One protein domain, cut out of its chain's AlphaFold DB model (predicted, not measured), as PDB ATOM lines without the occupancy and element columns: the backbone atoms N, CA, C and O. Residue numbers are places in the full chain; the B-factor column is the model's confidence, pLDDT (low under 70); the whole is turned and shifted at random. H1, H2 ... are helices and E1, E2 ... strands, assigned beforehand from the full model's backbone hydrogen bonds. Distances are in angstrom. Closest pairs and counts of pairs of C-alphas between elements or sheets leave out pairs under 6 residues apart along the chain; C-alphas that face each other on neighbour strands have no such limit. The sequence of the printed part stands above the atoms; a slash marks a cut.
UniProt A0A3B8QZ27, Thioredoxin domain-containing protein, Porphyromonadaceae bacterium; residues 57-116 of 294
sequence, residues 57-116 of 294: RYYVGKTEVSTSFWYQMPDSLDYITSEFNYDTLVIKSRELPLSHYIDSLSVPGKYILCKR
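This is residues 57 to 116 of the 294 residues of the protein "Thioredoxin domain-containing protein" of Porphyromonadaceae bacterium (UniProt A0A3B8QZ27). Look first for a twisted sheet of four strands made of two hairpins side by side, E1 with E2 and E3 with E4, with the single short helix H1 over one face. A second, separate hairpin, E5 with E6, stands beyond the sheet, so that the turn of the E3 and E4 hairpin and the last strand mark the two ends of the longest axis. The printed part has 60 residues, with one named helix and six named strands in the order E1, E2, H1, E3, E4, E5, E6, and its class is mostly strand. The larger sheet is mixed, in the order E2, E1, E4, E3, and the smaller is antiparallel. The whole is compact, with a radius of gyration of the C-alphas of 11.9 A and spans of 37 by 25 by 17 A.

Begin at the inner strands of the larger sheet, E1, residues 57 to 60, and E4, residues 89 to 94. They are parallel at 16 degrees; find N 59 and O 92 within hydrogen-bond range at 2.8 A. On one side of E4 is E3, residues 81 to 86, an edge strand and its antiparallel hairpin partner at 167 degrees, with N 84 and O 91 at 2.9 A. E2, residues 63 to 65, is the other edge strand; it forms an antiparallel hairpin with E1 at 125 degrees, with N 60 and O 63 at 2.8 A. From edge to edge the strands' lines turn by 84 degrees. H1, residues 67 to 70, is on this sheet at a height of 8.9 A, only just over E1, with 3 of its C-alphas falling there; the closest C-alphas of the two, those of Tyr 58 and Thr 67, are 6.6 A apart. H1 is too short for any O i to N i+4 pair; its one O i to N i+3 pair is within range. E2, H1 and E3 form a split strand-helix-strand unit, two strands running the same way with E1 and E4 between them, and its crossover is right-handed. E5, residues 100 to 103, and E6, residues 112 to 115, form an antiparallel hairpin at 147 degrees, with N 101 and O 114 at 2.9 A. E5 is apart from E4, and only just apart from E1, with the closest C-alphas 8.4 A from each other.

Find C-alpha 57 at (30.775, 0.588, -30.731), where E1 begins. E3 covers 16.5 A from first to last C-alpha and E4 16.6 A. Find C-alpha 89 at (26.147, 4.146, -35.550), from which E4 runs to C-alpha 94. E6 ends at C-alpha 115, at (51.919, -2.959, -19.961).

The two C-alphas farthest apart are those of Asp 87 and Arg 116, at 38.4 A. The printed part has no cut and no long link. Mean pLDDT of the printed part is 86.7; look at residues 79 to 80 for the two under 70.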
ATOM      1  N   ARG A  57      29.852   1.732 -30.758       94.31
ATOM      2  CA  ARG A  57      30.775   0.588 -30.731       94.31
ATOM      3  C   ARG A  57      32.194   1.068 -30.465       94.31
ATOM      4  O   ARG A  57      32.637   2.056 -31.048       94.31
ATOM      5  N   TYR A  58      32.890   0.350 -29.594       92.94
ATOM      6  CA  TYR A  58      34.216   0.713 -29.109       92.94
ATOM      7  C   TYR A  58      35.253  -0.272 -29.638       92.94
ATOM      8  O   TYR A  58      35.081  -1.481 -29.507       92.94
ATOM      9  N   TYR A  59      36.337   0.240 -30.208       91.44
ATOM     10  CA  TYR A  59      37.408  -0.559 -30.793       91.44
ATOM     11  C   TYR A  59      38.760  -0.178 -30.212       91.44
ATOM     12  O   TYR A  59      39.072   0.997 -30.050       91.44
ATOM     13  N   VAL A  60      39.588  -1.177 -29.940       88.62
ATOM     14  CA  VAL A  60      41.002  -0.981 -29.638       88.62
ATOM     15  C   VAL A  60      41.812  -1.683 -30.721       88.62
ATOM     16  O   VAL A  60      41.790  -2.914 -30.834       88.62
ATOM     17  N   GLY A  61      42.474  -0.898 -31.568       84.44
ATOM     18  CA  GLY A  61      42.969  -1.354 -32.862       84.44
ATOM     19  C   GLY A  61      41.831  -1.962 -33.688       84.44
ATOM     20  O   GLY A  61      40.814  -1.326 -33.952       84.44
ATOM     21  N   LYS A  62      41.969  -3.240 -34.060       86.12
ATOM     22  CA  LYS A  62      40.951  -3.990 -34.826       86.12
ATOM     23  C   LYS A  62      39.974  -4.790 -33.957       86.12
ATOM     24  O   LYS A  62      39.120  -5.491 -34.494       86.12
ATOM     25  N   THR A  63      40.109  -4.722 -32.636       89.06
ATOM     26  CA  THR A  63      39.339  -5.547 -31.702       89.06
ATOM     27  C   THR A  63      38.189  -4.739 -31.125       89.06
ATOM     28  O   THR A  63      38.421  -3.711 -30.492       89.06
ATOM     29  N   GLU A  64      36.954  -5.205 -31.304       92.06
ATOM     30  CA  GLU A  64      35.803  -4.632 -30.604       92.06
ATOM     31  C   GLU A  64      35.866  -4.986 -29.112       92.06
ATOM     32  O   GLU A  64      36.086  -6.142 -28.742       92.06
ATOM     33  N   VAL A  65      35.672  -3.992 -28.251       91.69
ATOM     34  CA  VAL A  65      35.732  -4.136 -26.795       91.69
ATOM     35  C   VAL A  65      34.426  -3.689 -26.148       91.69
ATOM     36  O   VAL A  65      33.657  -2.912 -26.712       91.69
ATOM     37  N   SER A  66      34.167  -4.163 -24.929       91.88
ATOM     38  CA  SER A  66      33.005  -3.708 -24.171       91.88
ATOM     39  C   SER A  66      33.158  -2.248 -23.737       91.88
ATOM     40  O   SER A  66      34.258  -1.775 -23.443       91.88
ATOM     41  N   THR A  67      32.029  -1.560 -23.573       90.94
ATOM     42  CA  THR A  67      31.965  -0.212 -22.990       90.94
ATOM     43  C   THR A  67      32.664  -0.143 -21.628       90.94
ATOM     44  O   THR A  67      33.375   0.810 -21.328       90.94
ATOM     45  N   SER A  68      32.513  -1.183 -20.800       89.75
ATOM     46  CA  SER A  68      33.173  -1.259 -19.493       89.75
ATOM     47  C   SER A  68      34.697  -1.319 -19.593       89.75
ATOM     48  O   SER A  68      35.371  -0.672 -18.801       89.75
ATOM     49  N   PHE A  69      35.239  -2.063 -20.559       90.12
ATOM     50  CA  PHE A  69      36.680  -2.133 -20.788       90.12
ATOM     51  C   PHE A  69      37.214  -0.805 -21.332       90.12
ATOM     52  O   PHE A  69      38.245  -0.323 -20.873       90.12
ATOM     53  N   TRP A  70      36.473  -0.171 -22.246       89.31
ATOM     54  CA  TRP A  70      36.820   1.136 -22.805       89.31
ATOM     55  C   TRP A  70      37.046   2.205 -21.727       89.31
ATOM     56  O   TRP A  70      38.058   2.905 -21.747       89.31
ATOM     57  N   TYR A  71      36.133   2.305 -20.757       88.69
ATOM     58  CA  TYR A  71      36.217   3.294 -19.675       88.69
ATOM     59  C   TYR A  71      37.203   2.931 -18.554       88.69
ATOM     60  O   TYR A  71      37.448   3.753 -17.678       88.69
ATOM     61  N   GLN A  72      37.781   1.726 -18.560       87.69
ATOM     62  CA  GLN A  72      38.857   1.349 -17.632       87.69
ATOM     63  C   GLN A  72      40.245   1.757 -18.135       87.69
ATOM     64  O   GLN A  72      41.219   1.669 -17.386       87.69
ATOM     65  N   MET A  73      40.359   2.174 -19.398       84.44
ATOM     66  CA  MET A  73      41.635   2.605 -19.955       84.44
ATOM     67  C   MET A  73      42.071   3.927 -19.310       84.44
ATOM     68  O   MET A  73      41.259   4.847 -19.226       84.44
ATOM     69  N   PRO A  74      43.336   4.047 -18.872       82.88
ATOM     70  CA  PRO A  74      43.835   5.287 -18.297       82.88
ATOM     71  C   PRO A  74      43.875   6.401 -19.348       82.88
ATOM     72  O   PRO A  74      44.246   6.159 -20.498       82.88
ATOM     73  N   ASP A  75      43.590   7.633 -18.925       80.06
ATOM     74  CA  ASP A  75      43.595   8.826 -19.788       80.06
ATOM     75  C   ASP A  75      44.946   9.048 -20.493       80.06
ATOM     76  O   ASP A  75      45.012   9.601 -21.587       80.06
ATOM     77  N   SER A  76      46.042   8.550 -19.909       73.94
ATOM     78  CA  SER A  76      47.382   8.590 -20.514       73.94
ATOM     79  C   SER A  76      47.509   7.791 -21.818       73.94
ATOM     80  O   SER A  76      48.519   7.918 -22.509       73.94
ATOM     81  N   LEU A  77      46.509   6.976 -22.164       74.31
ATOM     82  CA  LEU A  77      46.433   6.211 -23.409       74.31
ATOM     83  C   LEU A  77      45.426   6.790 -24.416       74.31
ATOM     84  O   LEU A  77      45.165   6.162 -25.438       74.31
ATOM     85  N   ASP A  78      44.884   7.984 -24.168       70.19
ATOM     86  CA  ASP A  78      43.838   8.608 -24.995       70.19
ATOM     87  C   ASP A  78      44.373   9.431 -26.186       70.19
ATOM     88  O   ASP A  78      43.696  10.306 -26.719       70.19
ATOM     89  N   TYR A  79      45.614   9.194 -26.614       61.25
ATOM     90  CA  TYR A  79      46.320  10.099 -27.531       61.25
ATOM     91  C   TYR A  79      46.067   9.816 -29.029       61.25
ATOM     92  O   TYR A  79      46.452  10.627 -29.868       61.25
ATOM     93  N   ILE A  80      45.398   8.707 -29.386       67.62
ATOM     94  CA  ILE A  80      44.914   8.423 -30.755       67.62
ATOM     95  C   ILE A  80      43.488   7.872 -30.665       67.62
ATOM     96  O   ILE A  80      43.246   6.688 -30.901       67.62
ATOM     97  N   THR A  81      42.543   8.732 -30.289       78.62
ATOM     98  CA  THR A  81      41.114   8.409 -30.337       78.62
ATOM     99  C   THR A  81      40.500   9.002 -31.596       78.62
ATOM    100  O   THR A  81      40.619  10.193 -31.865       78.62
ATOM    101  N   SER A  82      39.833   8.155 -32.371       82.12
ATOM    102  CA  SER A  82      39.059   8.548 -33.545       82.12
ATOM    103  C   SER A  82      37.584   8.261 -33.303       82.12
ATOM    104  O   SER A  82      37.219   7.218 -32.753       82.12
ATOM    105  N   GLU A  83      36.737   9.209 -33.689       89.56
ATOM    106  CA  GLU A  83      35.287   9.079 -33.624       89.56
ATOM    107  C   GLU A  83      34.712   9.235 -35.029       89.56
ATOM    108  O   GLU A  83      34.975  10.223 -35.716       89.56
ATOM    109  N   PHE A  84      33.927   8.248 -35.447       87.50
ATOM    110  CA  PHE A  84      33.221   8.252 -36.719       87.50
ATOM    111  C   PHE A  84      31.726   8.196 -36.443       87.50
ATOM    112  O   PHE A  84      31.231   7.232 -35.855       87.50
ATOM    113  N   ASN A  85      31.023   9.234 -36.882       86.12
ATOM    114  CA  ASN A  85      29.584   9.363 -36.718       86.12
ATOM    115  C   ASN A  85      28.895   9.027 -38.043       86.12
ATOM    116  O   ASN A  85      29.093   9.716 -39.043       86.12
ATOM    117  N   TYR A  86      28.101   7.959 -38.036       82.94
ATOM    118  CA  TYR A  86      27.207   7.567 -39.121       82.94
ATOM    119  C   TYR A  86      25.760   7.817 -38.695       82.94
ATOM    120  O   TYR A  86      25.462   7.833 -37.499       82.94
ATOM    121  N   ASP A  87      24.844   7.904 -39.661       85.25
ATOM    122  CA  ASP A  87      23.411   8.127 -39.404       85.25
ATOM    123  C   ASP A  87      22.798   7.110 -38.420       85.25
ATOM    124  O   ASP A  87      21.800   7.394 -37.760       85.25
ATOM    125  N   THR A  88      23.395   5.918 -38.312       89.56
ATOM    126  CA  THR A  88      22.879   4.797 -37.516       89.56
ATOM    127  C   THR A  88      23.870   4.217 -36.505       89.56
ATOM    128  O   THR A  88      23.521   3.254 -35.824       89.56
ATOM    129  N   LEU A  89      25.108   4.716 -36.420       90.50
ATOM    130  CA  LEU A  89      26.147   4.146 -35.550       90.50
ATOM    131  C   LEU A  89      27.229   5.180 -35.229       90.50
ATOM    132  O   LEU A  89      27.729   5.853 -36.124       90.50
ATOM    133  N   VAL A  90      27.669   5.220 -33.976       91.25
ATOM    134  CA  VAL A  90      28.913   5.887 -33.586       91.25
ATOM    135  C   VAL A  90      30.000   4.830 -33.410       91.25
ATOM    136  O   VAL A  90      29.812   3.839 -32.702       91.25
ATOM    137  N   ILE A  91      31.153   5.024 -34.042       91.06
ATOM    138  CA  ILE A  91      32.342   4.194 -33.826       91.06
ATOM    139  C   ILE A  91      33.380   5.031 -33.099       91.06
ATOM    140  O   ILE A  91      33.801   6.069 -33.603       91.06
ATOM    141  N   LYS A  92      33.828   4.549 -31.941       91.88
ATOM    142  CA  LYS A  92      34.984   5.093 -31.228       91.88
ATOM    143  C   LYS A  92      36.116   4.085 -31.305       91.88
ATOM    144  O   LYS A  92      35.935   2.936 -30.910       91.88
ATOM    145  N   SER A  93      37.265   4.498 -31.819       89.94
ATOM    146  CA  SER A  93      38.442   3.639 -31.942       89.94
ATOM    147  C   SER A  93      39.656   4.271 -31.274       89.94
ATOM    148  O   SER A  93      39.860   5.480 -31.385       89.94
ATOM    149  N   ARG A  94      40.451   3.447 -30.590       88.44
ATOM    150  CA  ARG A  94      41.724   3.804 -29.955       88.44
ATOM    151  C   ARG A  94      42.842   2.921 -30.478       88.44
ATOM    152  O   ARG A  94      42.707   1.700 -30.489       88.44
ATOM    153  N   GLU A  95      43.973   3.517 -30.824       86.00
ATOM    154  CA  GLU A  95      45.207   2.758 -31.051       86.00
ATOM    155  C   GLU A  95      46.009   2.629 -29.754       86.00
ATOM    156  O   GLU A  95      46.082   3.562 -28.955       86.00
ATOM    157  N   LEU A  96      46.623   1.462 -29.538       85.38
ATOM    158  CA  LEU A  96      47.486   1.242 -28.377       85.38
ATOM    159  C   LEU A  96      48.942   1.584 -28.688       85.38
ATOM    160  O   LEU A  96      49.426   1.302 -29.785       85.38
ATOM    161  N   PRO A  97      49.690   2.106 -27.703       82.75
ATOM    162  CA  PRO A  97      51.118   2.317 -27.881       82.75
ATOM    163  C   PRO A  97      51.834   0.979 -27.951       82.75
ATOM    164  O   PRO A  97      51.398  -0.016 -27.366       82.75
ATOM    165  N   LEU A  98      53.046   0.998 -28.506       84.50
ATOM    166  CA  LEU A  98      53.981  -0.126 -28.401       84.50
ATOM    167  C   LEU A  98      54.268  -0.528 -26.944       84.50
ATOM    168  O   LEU A  98      54.710  -1.643 -26.691       84.50
ATOM    169  N   SER A  99      53.945   0.314 -25.960       87.00
ATOM    170  CA  SER A  99      54.061  -0.017 -24.540       87.00
ATOM    171  C   SER A  99      52.933  -0.886 -23.974       87.00
ATOM    172  O   SER A  99      53.141  -1.491 -22.924       87.00
ATOM    173  N   HIS A 100      51.777  -1.006 -24.641       90.12
ATOM    174  CA  HIS A 100      50.616  -1.741 -24.121       90.12
ATOM    175  C   HIS A 100      50.006  -2.724 -25.125       90.12
ATOM    176  O   HIS A 100      50.034  -2.516 -26.338       90.12
ATOM    177  N   TYR A 101      49.429  -3.809 -24.616       90.06
ATOM    178  CA  TYR A 101      48.687  -4.784 -25.410       90.06
ATOM    179  C   TYR A 101      47.413  -5.224 -24.701       90.06
ATOM    180  O   TYR A 101      47.277  -5.065 -23.487       90.06
ATOM    181  N   ILE A 102      46.493  -5.793 -25.479       90.12
ATOM    182  CA  ILE A 102      45.329  -6.491 -24.943       90.12
ATOM    183  C   ILE A 102      45.677  -7.964 -24.805       90.12
ATOM    184  O   ILE A 102      45.978  -8.637 -25.791       90.12
ATOM    185  N   ASP A 103      45.582  -8.462 -23.583       89.50
ATOM    186  CA  ASP A 103      45.535  -9.883 -23.307       89.50
ATOM    187  C   ASP A 103      44.078 -10.353 -23.330       89.50
ATOM    188  O   ASP A 103      43.233  -9.856 -22.586       89.50
ATOM    189  N   SER A 104      43.785 -11.291 -24.226       88.69
ATOM    190  CA  SER A 104      42.475 -11.942 -24.362       88.69
ATOM    191  C   SER A 104      42.520 -13.437 -24.040       88.69
ATOM    192  O   SER A 104      41.500 -14.121 -24.118       88.69
ATOM    193  N   LEU A 105      43.708 -13.954 -23.714       88.19
ATOM    194  CA  LEU A 105      43.984 -15.382 -23.605       88.19
ATOM    195  C   LEU A 105      44.124 -15.817 -22.150       88.19
ATOM    196  O   LEU A 105      43.656 -16.898 -21.799       88.19
ATOM    197  N   SER A 106      44.723 -14.984 -21.294       89.50
ATOM    198  CA  SER A 106      44.961 -15.356 -19.893       89.50
ATOM    199  C   SER A 106      43.674 -15.545 -19.097       89.50
ATOM    200  O   SER A 106      43.645 -16.336 -18.156       89.50
ATOM    201  N   VAL A 107      42.597 -14.839 -19.462       89.31
ATOM    202  CA  VAL A 107      41.281 -15.000 -18.837       89.31
ATOM    203  C   VAL A 107      40.212 -15.146 -19.922       89.31
ATOM    204  O   VAL A 107      39.862 -14.152 -20.562       89.31
ATOM    205  N   PRO A 108      39.654 -16.355 -20.121       88.12
ATOM    206  CA  PRO A 108      38.635 -16.593 -21.136       88.12
ATOM    207  C   PRO A 108      37.463 -15.612 -21.033       88.12
ATOM    208  O   PRO A 108      36.871 -15.432 -19.968       88.12
ATOM    209  N   GLY A 109      37.131 -14.975 -22.158       84.62
ATOM    210  CA  GLY A 109      36.020 -14.027 -22.255       84.62
ATOM    211  C   GLY A 109      36.277 -12.654 -21.625       84.62
ATOM    212  O   GLY A 109      35.333 -11.876 -21.499       84.62
ATOM    213  N   LYS A 110      37.515 -12.335 -21.224       86.06
ATOM    214  CA  LYS A 110      37.881 -11.007 -20.716       86.06
ATOM    215  C   LYS A 110      39.084 -10.440 -21.450       86.06
ATOM    216  O   LYS A 110      40.031 -11.152 -21.764       86.06
ATOM    217  N   TYR A 111      39.046  -9.128 -21.644       89.31
ATOM    218  CA  TYR A 111      40.195  -8.351 -22.078       89.31
ATOM    219  C   TYR A 111      40.884  -7.739 -20.863       89.31
ATOM    220  O   TYR A 111      40.223  -7.187 -19.980       89.31
ATOM    221  N   ILE A 112      42.208  -7.839 -20.823       89.56
ATOM    222  CA  ILE A 112      43.059  -7.207 -19.816       89.56
ATOM    223  C   ILE A 112      44.045  -6.305 -20.549       89.56
ATOM    224  O   ILE A 112      44.721  -6.729 -21.484       89.56
ATOM    225  N   LEU A 113      44.113  -5.044 -20.133       89.00
ATOM    226  CA  LEU A 113      45.119  -4.118 -20.627       89.00
ATOM    227  C   LEU A 113      46.433  -4.374 -19.883       89.00
ATOM    228  O   LEU A 113      46.513  -4.184 -18.670       89.00
ATOM    229  N   CYS A 114      47.465  -4.775 -20.615       89.88
ATOM    230  CA  CYS A 114      48.763  -5.128 -20.057       89.88
ATOM    231  C   CYS A 114      49.839  -4.155 -20.543       89.88
ATOM    232  O   CYS A 114      49.930  -3.852 -21.734       89.88
ATOM    233  N   LYS A 115      50.698  -3.700 -19.625       90.94
ATOM    234  CA  LYS A 115      51.919  -2.959 -19.961       90.94
ATOM    235  C   LYS A 115      53.047  -3.951 -20.247       90.94
ATOM    236  O   LYS A 115      53.238  -4.907 -19.497       90.94
ATOM    237  N   ARG A 116      53.788  -3.737 -21.332       92.88
ATOM    238  CA  ARG A 116      54.976  -4.532 -21.680       92.88
ATOM    239  C   ARG A 116      56.141  -4.209 -20.735       92.88
ATOM    240  O   ARG A 116      56.180  -3.125 -20.148       92.88
TER     241      ARG A 116